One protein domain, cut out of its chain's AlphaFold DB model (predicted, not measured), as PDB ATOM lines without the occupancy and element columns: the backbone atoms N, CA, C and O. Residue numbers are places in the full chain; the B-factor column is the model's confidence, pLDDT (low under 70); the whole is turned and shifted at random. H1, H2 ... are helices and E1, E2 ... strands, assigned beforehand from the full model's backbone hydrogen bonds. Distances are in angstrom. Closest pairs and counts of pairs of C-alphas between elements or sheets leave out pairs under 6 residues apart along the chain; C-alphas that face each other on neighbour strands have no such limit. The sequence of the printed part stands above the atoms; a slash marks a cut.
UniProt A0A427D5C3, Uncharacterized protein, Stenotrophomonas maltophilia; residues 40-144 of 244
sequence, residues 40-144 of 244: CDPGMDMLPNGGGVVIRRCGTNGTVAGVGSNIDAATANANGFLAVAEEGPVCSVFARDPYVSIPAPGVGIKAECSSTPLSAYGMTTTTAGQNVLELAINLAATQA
ATOM      1  N   CYS A  40     364.153 225.266 305.055       73.94
ATOM      2  CA  CYS A  40     363.586 224.368 306.055       73.94
ATOM      3  C   CYS A  40     362.087 224.671 306.215       73.94
ATOM      4  O   CYS A  40     361.729 225.761 306.657       73.94
ATOM      5  N   ASP A  41     361.228 223.713 305.860       81.81
ATOM      6  CA  ASP A  41     359.771 223.782 306.042       81.81
ATOM      7  C   ASP A  41     359.284 222.551 306.831       81.81
ATOM      8  O   ASP A  41     358.875 221.544 306.240       81.81
ATOM      9  N   PRO A  42     359.393 222.565 308.173       87.88
ATOM     10  CA  PRO A  42     358.919 221.466 308.994       87.88
ATOM     11  C   PRO A  42     357.392 221.498 309.051       87.88
ATOM     12  O   PRO A  42     356.775 222.552 309.178       87.88
ATOM     13  N   GLY A  43     356.761 220.333 309.015       91.12
ATOM     14  CA  GLY A  43     355.309 220.294 308.997       91.12
ATOM     15  C   GLY A  43     354.741 218.899 308.860       91.12
ATOM     16  O   GLY A  43     355.459 217.898 308.861       91.12
ATOM     17  N   MET A  44     353.423 218.853 308.742       93.19
ATOM     18  CA  MET A  44     352.684 217.626 308.509       93.19
ATOM     19  C   MET A  44     351.571 217.885 307.507       93.19
ATOM     20  O   MET A  44     350.872 218.889 307.620       93.19
ATOM     21  N   ASP A  45     351.381 216.953 306.582       92.31
ATOM     22  CA  ASP A  45     350.239 216.950 305.674       92.31
ATOM     23  C   ASP A  45     349.516 215.609 305.776       92.31
ATOM     24  O   ASP A  45     350.135 214.551 305.926       92.31
ATOM     25  N   MET A  46     348.194 215.643 305.645       91.00
ATOM     26  CA  MET A  46     347.404 214.432 305.446       91.00
ATOM     27  C   MET A  46     347.450 214.041 303.974       91.00
ATOM     28  O   MET A  46     347.291 214.890 303.096       91.00
ATOM     29  N   LEU A  47     347.630 212.751 303.700       89.12
ATOM     30  CA  LEU A  47     347.506 212.259 302.338       89.12
ATOM     31  C   LEU A  47     346.042 212.285 301.876       89.12
ATOM     32  O   LEU A  47     345.130 212.107 302.695       89.12
ATOM     33  N   PRO A  48     345.799 212.434 300.560       82.50
ATOM     34  CA  PRO A  48     344.459 212.354 299.998       82.50
ATOM     35  C   PRO A  48     343.719 211.087 300.442       82.50
ATOM     36  O   PRO A  48     344.322 210.020 300.601       82.50
ATOM     37  N   ASN A  49     342.400 211.212 300.614       78.19
ATOM     38  CA  ASN A  49     341.482 210.121 300.967       78.19
ATOM     39  C   ASN A  49     341.803 209.400 302.290       78.19
ATOM     40  O   ASN A  49     341.408 208.253 302.473       78.19
ATOM     41  N   GLY A  50     342.528 210.048 303.210       70.69
ATOM     42  CA  GLY A  50     342.906 209.438 304.489       70.69
ATOM     43  C   GLY A  50     343.937 208.315 304.349       70.69
ATOM     44  O   GLY A  50     344.064 207.487 305.244       70.69
ATOM     45  N   GLY A  51     344.681 208.277 303.238       83.12
ATOM     46  CA  GLY A  51     345.650 207.215 302.960       83.12
ATOM     47  C   GLY A  51     346.910 207.243 303.831       83.12
ATOM     48  O   GLY A  51     347.757 206.364 303.699       83.12
ATOM     49  N   GLY A  52     347.062 208.221 304.726       91.69
ATOM     50  CA  GLY A  52     348.195 208.325 305.642       91.69
ATOM     51  C   GLY A  52     348.593 209.767 305.939       91.69
ATOM     52  O   GLY A  52     347.824 210.702 305.726       91.69
ATOM     53  N   VAL A  53     349.818 209.930 306.426       94.31
ATOM     54  CA  VAL A  53     350.410 211.196 306.858       94.31
ATOM     55  C   VAL A  53     351.795 211.337 306.236       94.31
ATOM     56  O   VAL A  53     352.551 210.366 306.184       94.31
ATOM     57  N   VAL A  54     352.138 212.547 305.802       94.75
ATOM     58  CA  VAL A  54     353.505 212.960 305.470       94.75
ATOM     59  C   VAL A  54     354.019 213.866 306.581       94.75
ATOM     60  O   VAL A  54     353.335 214.806 306.978       94.75
ATOM     61  N   ILE A  55     355.224 213.596 307.073       95.25
ATOM     62  CA  ILE A  55     355.929 214.417 308.060       95.25
ATOM     63  C   ILE A  55     357.172 215.000 307.401       95.25
ATOM     64  O   ILE A  55     358.045 214.254 306.957       95.25
ATOM     65  N   ARG A  56     357.258 216.331 307.374       94.06
ATOM     66  CA  ARG A  56     358.436 217.083 306.941       94.06
ATOM     67  C   ARG A  56     359.325 217.418 308.130       94.06
ATOM     68  O   ARG A  56     358.853 217.908 309.159       94.06
ATOM     69  N   ARG A  57     360.625 217.179 307.979       90.88
ATOM     70  CA  ARG A  57     361.665 217.499 308.962       90.88
ATOM     71  C   ARG A  57     362.765 218.290 308.281       90.88
ATOM     72  O   ARG A  57     363.076 218.059 307.117       90.88
ATOM     73  N   CYS A  58     363.381 219.187 309.031       88.12
ATOM     74  CA  CYS A  58     364.542 219.913 308.547       88.12
ATOM     75  C   CYS A  58     365.816 219.172 308.920       88.12
ATOM     76  O   CYS A  58     366.035 218.877 310.094       88.12
ATOM     77  N   GLY A  59     366.641 218.906 307.917       81.56
ATOM     78  CA  GLY A  59     368.022 218.497 308.083       81.56
ATOM     79  C   GLY A  59     368.989 219.575 307.627       81.56
ATOM     80  O   GLY A  59     368.602 220.594 307.056       81.56
ATOM     81  N   THR A  60     370.272 219.313 307.851       78.56
ATOM     82  CA  THR A  60     371.377 220.213 307.493       78.56
ATOM     83  C   THR A  60     371.400 220.545 306.000       78.56
ATOM     84  O   THR A  60     371.711 221.669 305.620       78.56
ATOM     85  N   ASN A  61     371.019 219.578 305.162       79.00
ATOM     86  CA  ASN A  61     371.092 219.677 303.704       79.00
ATOM     87  C   ASN A  61     369.751 220.056 303.043       79.00
ATOM     88  O   ASN A  61     369.697 220.251 301.830       79.00
ATOM     89  N   GLY A  62     368.669 220.192 303.818       83.62
ATOM     90  CA  GLY A  62     367.347 220.554 303.307       83.62
ATOM     91  C   GLY A  62     366.197 219.910 304.076       83.62
ATOM     92  O   GLY A  62     366.385 219.294 305.125       83.62
ATOM     93  N   THR A  63     364.986 220.062 303.546       88.38
ATOM     94  CA  THR A  63     363.785 219.441 304.113       88.38
ATOM     95  C   THR A  63     363.634 218.020 303.577       88.38
ATOM     96  O   THR A  63     363.609 217.815 302.366       88.38
ATOM     97  N   VAL A  64     363.499 217.050 304.479       91.69
ATOM     98  CA  VAL A  64     363.149 215.662 304.157       91.69
ATOM     99  C   VAL A  64     361.692 215.405 304.499       91.69
ATOM    100  O   VAL A  64     361.149 216.029 305.414       91.69
ATOM    101  N   ALA A  65     361.055 214.469 303.801       92.94
ATOM    102  CA  ALA A  65     359.673 214.103 304.084       92.94
ATOM    103  C   ALA A  65     359.488 212.587 304.106       92.94
ATOM    104  O   ALA A  65     359.700 211.914 303.099       92.94
ATOM    105  N   GLY A  66     359.065 212.067 305.258       93.50
ATOM    106  CA  GLY A  66     358.676 210.673 305.435       93.50
ATOM    107  C   GLY A  66     357.166 210.505 305.393       93.50
ATOM    108  O   GLY A  66     356.420 211.430 305.704       93.50
ATOM    109  N   VAL A  67     356.711 209.311 305.028       95.56
ATOM    110  CA  VAL A  67     355.288 208.990 304.900       95.56
ATOM    111  C   VAL A  67     354.939 207.742 305.696       95.56
ATOM    112  O   VAL A  67     355.769 206.846 305.834       95.56
ATOM    113  N   GLY A  68     353.720 207.655 306.216       95.69
ATOM    114  CA  GLY A  68     353.235 206.463 306.899       95.69
ATOM    115  C   GLY A  68     351.721 206.450 307.047       95.69
ATOM    116  O   GLY A  68     351.052 207.454 306.831       95.69
ATOM    117  N   SER A  69     351.161 205.306 307.431       95.12
ATOM    118  CA  SER A  69     349.723 205.166 307.695       95.12
ATOM    119  C   SER A  69     349.266 205.902 308.964       95.12
ATOM    120  O   SER A  69     348.071 206.086 309.163       95.12
ATOM    121  N   ASN A  70     350.198 206.329 309.820       94.94
ATOM    122  CA  ASN A  70     349.949 207.160 310.997       94.94
ATOM    123  C   ASN A  70     351.147 208.096 311.265       94.94
ATOM    124  O   ASN A  70     352.183 207.993 310.604       94.94
ATOM    125  N   ILE A  71     350.992 209.011 312.229       95.31
ATOM    126  CA  ILE A  71     351.990 210.044 312.558       95.31
ATOM    127  C   ILE A  71     353.317 209.430 313.022       95.31
ATOM    128  O   ILE A  71     354.379 209.904 312.611       95.31
ATOM    129  N   ASP A  72     353.276 208.376 313.835       96.62
ATOM    130  CA  ASP A  72     354.481 207.746 314.388       96.62
ATOM    131  C   ASP A  72     355.296 207.056 313.291       96.62
ATOM    132  O   ASP A  72     356.505 207.259 313.187       96.62
ATOM    133  N   ALA A  73     354.628 206.312 312.408       96.44
ATOM    134  CA  ALA A  73     355.246 205.671 311.254       96.44
ATOM    135  C   ALA A  73     355.825 206.697 310.270       96.44
ATOM    136  O   ALA A  73     356.955 206.544 309.808       96.44
ATOM    137  N   ALA A  74     355.082 207.771 309.983       96.06
ATOM    138  CA  ALA A  74     355.565 208.850 309.127       96.06
ATOM    139  C   ALA A  74     356.776 209.562 309.746       96.06
ATOM    140  O   ALA A  74     357.738 209.872 309.044       96.06
ATOM    141  N   THR A  75     356.768 209.763 311.067       96.19
ATOM    142  CA  THR A  75     357.889 210.340 311.819       96.19
ATOM    143  C   THR A  75     359.115 209.434 311.785       96.19
ATOM    144  O   THR A  75     360.212 209.918 311.520       96.19
ATOM    145  N   ALA A  76     358.947 208.129 312.006       96.62
ATOM    146  CA  ALA A  76     360.039 207.163 311.939       96.62
ATOM    147  C   ALA A  76     360.685 207.147 310.545       96.62
ATOM    148  O   ALA A  76     361.907 207.249 310.432       96.62
ATOM    149  N   ASN A  77     359.871 207.125 309.486       95.12
ATOM    150  CA  ASN A  77     360.368 207.191 308.113       95.12
ATOM    151  C   ASN A  77     361.051 208.538 307.813       95.12
ATOM    152  O   ASN A  77     362.097 208.559 307.171       95.12
ATOM    153  N   ALA A  78     360.522 209.661 308.317       94.88
ATOM    154  CA  ALA A  78     361.138 210.981 308.142       94.88
ATOM    155  C   ALA A  78     362.511 211.072 308.828       94.88
ATOM    156  O   ALA A  78     363.444 211.628 308.255       94.88
ATOM    157  N   ASN A  79     362.656 210.485 310.019       94.69
ATOM    158  CA  ASN A  79     363.944 210.392 310.712       94.69
ATOM    159  C   ASN A  79     364.940 209.504 309.948       94.69
ATOM    160  O   ASN A  79     366.128 209.807 309.914       94.69
ATOM    161  N   GLY A  80     364.465 208.439 309.295       94.25
ATOM    162  CA  GLY A  80     365.290 207.635 308.394       94.25
ATOM    163  C   GLY A  80     365.811 208.443 307.202       94.25
ATOM    164  O   GLY A  80     367.006 208.425 306.925       94.25
ATOM    165  N   PHE A  81     364.944 209.213 306.534       93.69
ATOM    166  CA  PHE A  81     365.375 210.088 305.437       93.69
ATOM    167  C   PHE A  81     366.309 211.204 305.903       93.69
ATOM    168  O   PHE A  81     367.175 211.621 305.140       93.69
ATOM    169  N   LEU A  82     366.160 211.672 307.143       92.81
ATOM    170  CA  LEU A  82     367.082 212.636 307.733       92.81
ATOM    171  C   LEU A  82     368.498 212.054 307.832       92.81
ATOM    172  O   LEU A  82     369.441 212.719 307.420       92.81
ATOM    173  N   ALA A  83     368.632 210.805 308.291       91.38
ATOM    174  CA  ALA A  83     369.920 210.113 308.327       91.38
ATOM    175  C   ALA A  83     370.509 209.921 306.917       91.38
ATOM    176  O   ALA A  83     371.686 210.175 306.696       91.38
ATOM    177  N   VAL A  84     369.681 209.563 305.930       90.88
ATOM    178  CA  VAL A  84     370.119 209.460 304.525       90.88
ATOM    179  C   VAL A  84     370.591 210.809 303.972       90.88
ATOM    180  O   VAL A  84     371.581 210.871 303.245       90.88
ATOM    181  N   ALA A  85     369.927 211.905 304.340       88.44
ATOM    182  CA  ALA A  85     370.320 213.243 303.913       88.44
ATOM    183  C   ALA A  85     371.695 213.664 304.455       88.44
ATOM    184  O   ALA A  85     372.361 214.474 303.812       88.44
ATOM    185  N   GLU A  86     372.145 213.114 305.588       85.00
ATOM    186  CA  GLU A  86     373.510 213.310 306.098       85.00
ATOM    187  C   GLU A  86     374.562 212.590 305.238       85.00
ATOM    188  O   GLU A  86     375.691 213.065 305.127       85.00
ATOM    189  N   GLU A  87     374.185 211.498 304.566       83.75
ATOM    190  CA  GLU A  87     375.049 210.748 303.643       83.75
ATOM    191  C   GLU A  87     375.090 211.349 302.224       83.75
ATOM    192  O   GLU A  87     375.936 210.974 301.412       83.75
ATOM    193  N   GLY A  88     374.207 212.307 301.915       82.06
ATOM    194  CA  GLY A  88     374.238 213.078 300.668       82.06
ATOM    195  C   GLY A  88     372.865 213.374 300.058       82.06
ATOM    196  O   GLY A  88     372.539 214.550 299.876       82.06
ATOM    197  N   PRO A  89     372.055 212.363 299.691       83.56
ATOM    198  CA  PRO A  89     370.805 212.600 298.973       83.56
ATOM    199  C   PRO A  89     369.695 213.111 299.897       83.56
ATOM    200  O   PRO A  89     369.289 212.447 300.849       83.56
ATOM    201  N   VAL A  90     369.140 214.282 299.573       87.50
ATOM    202  CA  VAL A  90     367.982 214.845 300.284       87.50
ATOM    203  C   VAL A  90     366.712 214.333 299.625       87.50
ATOM    204  O   VAL A  90     366.402 214.711 298.494       87.50
ATOM    205  N   CYS A  91     365.995 213.470 300.338       88.75
ATOM    206  CA  CYS A  91     364.820 212.769 299.839       88.75
ATOM    207  C   CYS A  91     363.519 213.304 300.441       88.75
ATOM    208  O   CYS A  91     363.402 213.478 301.657       88.75
ATOM    209  N   SER A  92     362.511 213.503 299.594       85.88
ATOM    210  CA  SER A  92     361.189 213.969 300.010       85.88
ATOM    211  C   SER A  92     360.065 213.248 299.266       85.88
ATOM    212  O   SER A  92     360.092 213.111 298.044       85.88
ATOM    213  N   VAL A  93     359.039 212.829 300.009       85.81
ATOM    214  CA  VAL A  93     357.730 212.421 299.476       85.81
ATOM    215  C   VAL A  93     356.837 213.654 299.304       85.81
ATOM    216  O   VAL A  93     356.641 214.425 300.244       85.81
ATOM    217  N   PHE A  94     356.251 213.837 298.120       79.81
ATOM    218  CA  PHE A  94     355.348 214.961 297.850       79.81
ATOM    219  C   PHE A  94     353.908 214.632 298.248       79.81
ATOM    220  O   PHE A  94     353.240 213.852 297.581       79.81
ATOM    221  N   ALA A  95     353.378 215.282 299.286       79.19
ATOM    222  CA  ALA A  95     352.029 215.000 299.791       79.19
ATOM    223  C   ALA A  95     350.894 215.253 298.776       79.19
ATOM    224  O   ALA A  95     349.843 214.617 298.858       79.19
ATOM    225  N   ARG A  96     351.093 216.167 297.814       79.56
ATOM    226  CA  ARG A  96     350.098 216.489 296.770       79.56
ATOM    227  C   ARG A  96     349.982 215.416 295.693       79.56
ATOM    228  O   ARG A  96     348.922 215.271 295.097       79.56
ATOM    229  N   ASP A  97     351.070 214.700 295.448       81.38
ATOM    230  CA  ASP A  97     351.144 213.645 294.447       81.38
ATOM    231  C   ASP A  97     352.054 212.524 294.978       81.38
ATOM    232  O   ASP A  97     353.179 212.348 294.509       81.38
ATOM    233  N   PRO A  98     351.617 211.816 296.037       80.00
ATOM    234  CA  PRO A  98     352.467 210.874 296.762       80.00
ATOM    235  C   PRO A  98     352.440 209.486 296.122       80.00
ATOM    236  O   PRO A  98     353.291 208.655 296.430       80.00
ATOM    237  N   TYR A  99     351.447 209.218 295.269       87.50
ATOM    238  CA  TYR A  99     351.120 207.879 294.809       87.50
ATOM    239  C   TYR A  99     351.702 207.588 293.428       87.50
ATOM    240  O   TYR A  99     351.770 208.447 292.543       87.50
ATOM    241  N   VAL A 100     352.097 206.334 293.234       84.50
ATOM    242  CA  VAL A 100     352.423 205.793 291.913       84.50
ATOM    243  C   VAL A 100     351.121 205.633 291.122       84.50
ATOM    244  O   VAL A 100     350.127 205.131 291.641       84.50
ATOM    245  N   SER A 101     351.113 206.062 289.858       83.69
ATOM    246  CA  SER A 101     349.923 206.036 288.990       83.69
ATOM    247  C   SER A 101     349.627 204.664 288.374       83.69
ATOM    248  O   SER A 101     348.605 204.485 287.713       83.69
ATOM    249  N   ILE A 102     350.515 203.694 288.573       80.06
ATOM    250  CA  ILE A 102     350.400 202.343 288.035       80.06
ATOM    251  C   ILE A 102     349.462 201.521 288.936       80.06
ATOM    252  O   ILE A 102     349.686 201.429 290.145       80.06
ATOM    253  N   PRO A 103     348.405 200.893 288.399       75.69
ATOM    254  CA  PRO A 103     347.575 199.995 289.191       75.69
ATOM    255  C   PRO A 103     348.356 198.735 289.582       75.69
ATOM    256  O   PRO A 103     348.791 197.970 288.722       75.69
ATOM    257  N   ALA A 104     348.500 198.493 290.881       80.81
ATOM    258  CA  ALA A 104     349.028 197.248 291.426       80.81
ATOM    259  C   ALA A 104     348.373 196.966 292.786       80.81
ATOM    260  O   ALA A 104     347.863 197.892 293.420       80.81
ATOM    261  N   PRO A 105     348.376 195.709 293.259       83.75
ATOM    262  CA  PRO A 105     347.986 195.408 294.631       83.75
ATOM    263  C   PRO A 105     348.823 196.224 295.642       83.75
ATOM    264  O   PRO A 105     350.028 196.402 295.460       83.75
ATOM    265  N   GLY A 106     348.195 196.727 296.706       86.56
ATOM    266  CA  GLY A 106     348.852 197.580 297.707       86.56
ATOM    267  C   GLY A 106     348.872 199.075 297.354       86.56
ATOM    268  O   GLY A 106     348.073 199.560 296.558       86.56
ATOM    269  N   VAL A 107     349.777 199.811 297.998       89.50
ATOM    270  CA  VAL A 107     349.973 201.261 297.885       89.50
ATOM    271  C   VAL A 107     351.373 201.524 297.344       89.50
ATOM    272  O   VAL A 107     352.357 201.091 297.940       89.50
ATOM    273  N   GLY A 108     351.463 202.230 296.217       90.62
ATOM    274  CA  GLY A 108     352.730 202.688 295.653       90.62
ATOM    275  C   GLY A 108     353.011 204.116 296.091       90.62
ATOM    276  O   GLY A 108     352.161 204.979 295.883       90.62
ATOM    277  N   ILE A 109     354.186 204.371 296.662       93.25
ATOM    278  CA  ILE A 109     354.652 205.714 297.020       93.25
ATOM    279  C   ILE A 109     355.817 206.104 296.119       93.25
ATOM    280  O   ILE A 109     356.687 205.279 295.835       93.25
ATOM    281  N   LYS A 110     355.847 207.372 295.704       93.56
ATOM    282  CA  LYS A 110     356.999 207.984 295.038       93.56
ATOM    283  C   LYS A 110     357.643 209.068 295.900       93.56
ATOM    284  O   LYS A 110     356.966 209.781 296.639       93.56
ATOM    285  N   ALA A 111     358.955 209.187 295.779       92.94
ATOM    286  CA  ALA A 111     359.772 210.230 296.377       92.94
ATOM    287  C   ALA A 111     360.751 210.784 295.344       92.94
ATOM    288  O   ALA A 111     361.033 210.155 294.323       92.94
ATOM    289  N   GLU A 112     361.302 211.951 295.640       91.94
ATOM    290  CA  GLU A 112     362.388 212.548 294.876       91.94
ATOM    291  C   GLU A 112     363.575 212.808 295.797       91.94
ATOM    292  O   GLU A 112     363.431 213.422 296.855       91.94
ATOM    293  N   CYS A 113     364.744 212.322 295.389       90.62
ATOM    294  CA  CYS A 113     366.019 212.494 296.067       90.62
ATOM    295  C   CYS A 113     366.947 213.320 295.181       90.62
ATOM    296  O   CYS A 113     367.522 212.780 294.238       90.62
ATOM    297  N   SER A 114     367.080 214.624 295.435       86.25
ATOM    298  CA  SER A 114     367.936 215.516 294.628       86.25
ATOM    299  C   SER A 114     367.729 215.339 293.106       86.25
ATOM    300  O   SER A 114     368.667 215.022 292.377       86.25
ATOM    301  N   SER A 115     366.480 215.473 292.637       85.94
ATOM    302  CA  SER A 115     366.052 215.240 291.239       85.94
ATOM    303  C   SER A 115     366.091 213.792 290.744       85.94
ATOM    304  O   SER A 115     365.818 213.527 289.573       85.94
ATOM    305  N   THR A 116     366.375 212.837 291.627       91.50
ATOM    306  CA  THR A 116     366.350 211.408 291.317       91.50
ATOM    307  C   THR A 116     365.050 210.785 291.827       91.50
ATOM    308  O   THR A 116     364.838 210.748 293.041       91.50
ATOM    309  N   PRO A 117     364.161 210.294 290.946       92.44
ATOM    310  CA  PRO A 117     362.914 209.682 291.381       92.44
ATOM    311  C   PRO A 117     363.172 208.298 291.981       92.44
ATOM    312  O   PRO A 117     363.922 207.495 291.415       92.44
ATOM    313  N   LEU A 118     362.500 208.018 293.095       94.69
ATOM    314  CA  LEU A 118     362.391 206.701 293.714       94.69
ATOM    315  C   LEU A 118     360.919 206.342 293.869       94.69
ATOM    316  O   LEU A 118     360.076 207.202 294.122       94.69
ATOM    317  N   SER A 119     360.599 205.060 293.772       94.12
ATOM    318  CA  SER A 119     359.240 204.591 294.023       94.12
ATOM    319  C   SER A 119     359.229 203.130 294.424       94.12
ATOM    320  O   SER A 119     360.010 202.339 293.900       94.12
ATOM    321  N   ALA A 120     358.338 202.784 295.349       92.88
ATOM    322  CA  ALA A 120     358.171 201.427 295.849       92.88
ATOM    323  C   ALA A 120     356.719 201.160 296.268       92.88
ATOM    324  O   ALA A 120     355.969 202.090 296.577       92.88
ATOM    325  N   TYR A 121     356.331 199.882 296.302       91.00
ATOM    326  CA  TYR A 121     355.032 199.440 296.821       91.00
ATOM    327  C   TYR A 121     355.152 198.808 298.200       91.00
ATOM    328  O   TYR A 121     356.191 198.267 298.565       91.00
ATOM    329  N   GLY A 122     354.042 198.812 298.929       90.94
ATOM    330  CA  GLY A 122     353.795 197.955 300.084       90.94
ATOM    331  C   GLY A 122     352.294 197.770 300.291       90.94
ATOM    332  O   GLY A 122     351.491 198.482 299.696       90.94
ATOM    333  N   MET A 123     351.877 196.833 301.137       91.31
ATOM    334  CA  MET A 123     350.457 196.640 301.467       91.31
ATOM    335  C   MET A 123     349.841 197.855 302.163       91.31
ATOM    336  O   MET A 123     348.632 198.067 302.090       91.31
ATOM    337  N   THR A 124     350.670 198.652 302.835       92.75
ATOM    338  CA  THR A 124     350.269 199.877 303.521       92.75
ATOM    339  C   THR A 124     351.171 201.031 303.112       92.75
ATOM    340  O   THR A 124     352.314 200.829 302.701       92.75
ATOM    341  N   THR A 125     350.688 202.254 303.306       93.31
ATOM    342  CA  THR A 125     351.480 203.479 303.152       93.31
ATOM    343  C   THR A 125     352.747 203.461 304.010       93.31
ATOM    344  O   THR A 125     353.790 203.928 303.559       93.31
ATOM    345  N   THR A 126     352.692 202.887 305.219       95.00
ATOM    346  CA  THR A 126     353.883 202.690 306.063       95.00
ATOM    347  C   THR A 126     354.918 201.804 305.382       95.00
ATOM    348  O   THR A 126     356.070 202.214 305.263       95.00
ATOM    349  N   THR A 127     354.514 200.621 304.913       94.81
ATOM    350  CA  THR A 127     355.429 199.667 304.271       94.81
ATOM    351  C   THR A 127     355.993 200.232 302.967       94.81
ATOM    352  O   THR A 127     357.187 200.127 302.709       94.81
ATOM    353  N   ALA A 128     355.162 200.905 302.167       93.81
ATOM    354  CA  ALA A 128     355.612 201.584 300.956       93.81
ATOM    355  C   ALA A 128     356.646 202.678 301.275       93.81
ATOM    356  O   ALA A 128     357.697 202.734 300.642       93.81
ATOM    357  N   GLY A 129     356.391 203.500 302.300       94.94
ATOM    358  CA  GLY A 129     357.334 204.518 302.771       94.94
ATOM    359  C   GLY A 129     358.661 203.935 303.265       94.94
ATOM    360  O   GLY A 129     359.716 204.487 302.958       94.94
ATOM    361  N   GLN A 130     358.624 202.797 303.964       95.75
ATOM    362  CA  GLN A 130     359.824 202.071 304.395       95.75
ATOM    363  C   GLN A 130     360.625 201.539 303.204       95.75
ATOM    364  O   GLN A 130     361.840 201.709 303.165       95.75
ATOM    365  N   ASN A 131     359.963 200.975 302.194       95.19
ATOM    366  CA  ASN A 131     360.644 200.483 300.997       95.19
ATOM    367  C   ASN A 131     361.287 201.629 300.195       95.19
ATOM    368  O   ASN A 131     362.401 201.486 299.702       95.19
ATOM    369  N   VAL A 132     360.644 202.803 300.114       95.94
ATOM    370  CA  VAL A 132     361.275 203.998 299.520       95.94
ATOM    371  C   VAL A 132     362.492 204.453 300.337       95.94
ATOM    372  O   VAL A 132     363.507 204.828 299.751       95.94
ATOM    373  N   LEU A 133     362.429 204.391 301.671       95.44
ATOM    374  CA  LEU A 133     363.581 204.682 302.527       95.44
ATOM    375  C   LEU A 133     364.739 203.701 302.276       95.44
ATOM    376  O   LEU A 133     365.882 204.137 302.151       95.44
ATOM    377  N   GLU A 134     364.467 202.402 302.130       95.44
ATOM    378  CA  GLU A 134     365.499 201.417 301.772       95.44
ATOM    379  C   GLU A 134     366.159 201.732 300.421       95.44
ATOM    380  O   GLU A 134     367.384 201.650 300.293       95.44
ATOM    381  N   LEU A 135     365.375 202.156 299.424       96.19
ATOM    382  CA  LEU A 135     365.907 202.605 298.136       96.19
ATOM    383  C   LEU A 135     366.770 203.864 298.263       96.19
ATOM    384  O   LEU A 135     367.782 203.970 297.575       96.19
ATOM    385  N   ALA A 136     366.404 204.799 299.139       95.44
ATOM    386  CA  ALA A 136     367.176 206.012 299.381       95.44
ATOM    387  C   ALA A 136     368.520 205.720 300.069       95.44
ATOM    388  O   ALA A 136     369.545 206.263 299.661       95.44
ATOM    389  N   ILE A 137     368.539 204.797 301.037       94.94
ATOM    390  CA  ILE A 137     369.780 204.286 301.643       94.94
ATOM    391  C   ILE A 137     370.661 203.637 300.564       94.94
ATOM    392  O   ILE A 137     371.864 203.882 300.489       94.94
ATOM    393  N   ASN A 138     370.069 202.825 299.685       94.75
ATOM    394  CA  ASN A 138     370.805 202.198 298.590       94.75
ATOM    395  C   ASN A 138     371.350 203.232 297.584       94.75
ATOM    396  O   ASN A 138     372.489 203.106 297.140       94.75
ATOM    397  N   LEU A 139     370.581 204.281 297.275       94.69
ATOM    398  CA  LEU A 139     371.021 205.401 296.441       94.69
ATOM    399  C   LEU A 139     372.232 206.116 297.048       94.69
ATOM    400  O   LEU A 139     373.207 206.338 296.332       94.69
ATOM    401  N   ALA A 140     372.200 206.430 298.346       92.75
ATOM    402  CA  ALA A 140     373.330 207.042 299.045       92.75
ATOM    403  C   ALA A 140     374.590 206.162 298.966       92.75
ATOM    404  O   ALA A 140     375.679 206.648 298.663       92.75
ATOM    405  N   ALA A 141     374.430 204.847 299.146       92.81
ATOM    406  CA  ALA A 141     375.543 203.905 299.171       92.81
ATOM    407  C   ALA A 141     376.135 203.570 297.789       92.81
ATOM    408  O   ALA A 141     377.327 203.276 297.690       92.81
ATOM    409  N   THR A 142     375.326 203.539 296.724       93.06
ATOM    410  CA  THR A 142     375.756 202.984 295.423       93.06
ATOM    411  C   THR A 142     375.487 203.883 294.222       93.06
ATOM    412  O   THR A 142     375.764 203.467 293.098       93.06
ATOM    413  N   GLN A 143     374.883 205.059 294.421       92.75
ATOM    414  CA  GLN A 143     374.407 205.949 293.351       92.75
ATOM    415  C   GLN A 143     373.382 205.294 292.406       92.75
ATOM    416  O   GLN A 143     373.169 205.763 291.287       92.75
ATOM    417  N   ALA A 144     372.761 204.192 292.839       94.69
ATOM    418  CA  ALA A 144     371.751 203.491 292.063       94.69
ATOM    419  C   ALA A 144     370.364 203.902 292.539       94.69
ATOM    420  O   ALA A 144     370.046 203.755 293.718       94.69
TER     421      ALA A 144
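What this domain is: This is residues 40 to 144 of the 244 residues of an uncharacterized protein of Stenotrophomonas maltophilia (UniProt A0A427D5C3). Two helices, H1 and H2, lie side by side and run the same way; H1 packs on the sheet E1 E2 E3, mainly on E2 and E3, and H2 packs on the two-stranded sheet E4 E5. The long link from H1 to E4 passes between the two sheets, where its residues 91 to 92 pair with E4. The printed part has 105 residues with two named helices and five named strands, in the order E1 E2 E3 H1 E4 E5 H2; both sheets are antiparallel and the class is mixed, helices and strands. The whole is compact and rounded, with a radius of gyration of the C-alphas of 12.1 A and spans of 32 by 28 by 20 A.

Where its parts are: Find C-alpha 43 at (355.309, 220.294, 308.997), where E1 begins; it runs to residue 46. E2, residues 53 to 59, is 19.1 A long, and E3, residues 62 to 68, is 20.3 A. H1, residues 71 to 87, is 24.7 A long and begins at C-alpha 71, (351.990, 210.044, 312.558). Further on, E4 takes residues 107 to 113, 19.7 A, and E5 residues 116 to 122, 20.4 A. H2, residues 125 to 142, is 25.5 A long and ends at C-alpha 142, (375.756, 202.984, 295.423).

How they stand to each other: Start at E1, E2 and E3, a meander, each strand the antiparallel neighbour of the one before. In the hairpin E1 and E2, N 45 and O 54 are 2.9 A apart; in the hairpin E2 and E3, N 55 and O 66 are 2.8 A apart, both within hydrogen-bond range. H1 is on this sheet, in two layers, a helix on one face of a sheet, but its height over the sheet is 3.5 A, only just at the sheet's level. Its closest C-alphas to E3 are those of Ala 78 and Gly 66, 3.7 A. H2 touches H1 at a shallow tilt of 6 degrees, the same way; their closest C-alphas, of Val 84 and Ile 137, are 5.9 A apart. In the hairpin E4 and E5, look for N 111 and O 118, 2.8 A apart. The closest C-alphas of E5 and H2, of Gly 122 and Ala 128, are 4.2 A apart. E3 and E4 are near each other, with 7 pairs of C-alphas within 10 A, while H1 and E5 are apart. Every O i to N i+4 pair is within hydrogen-bond range in H2, and 12 of 13 in H1.

The domain as a whole: The C-alphas farthest apart, of Thr 60 and Pro 105, are 36.4 A from each other. The printed part has no cut. The link from H1 to E4, residues 88 to 106, is long. The mean pLDDT of the printed part is 89.8, and no printed residue is under 70.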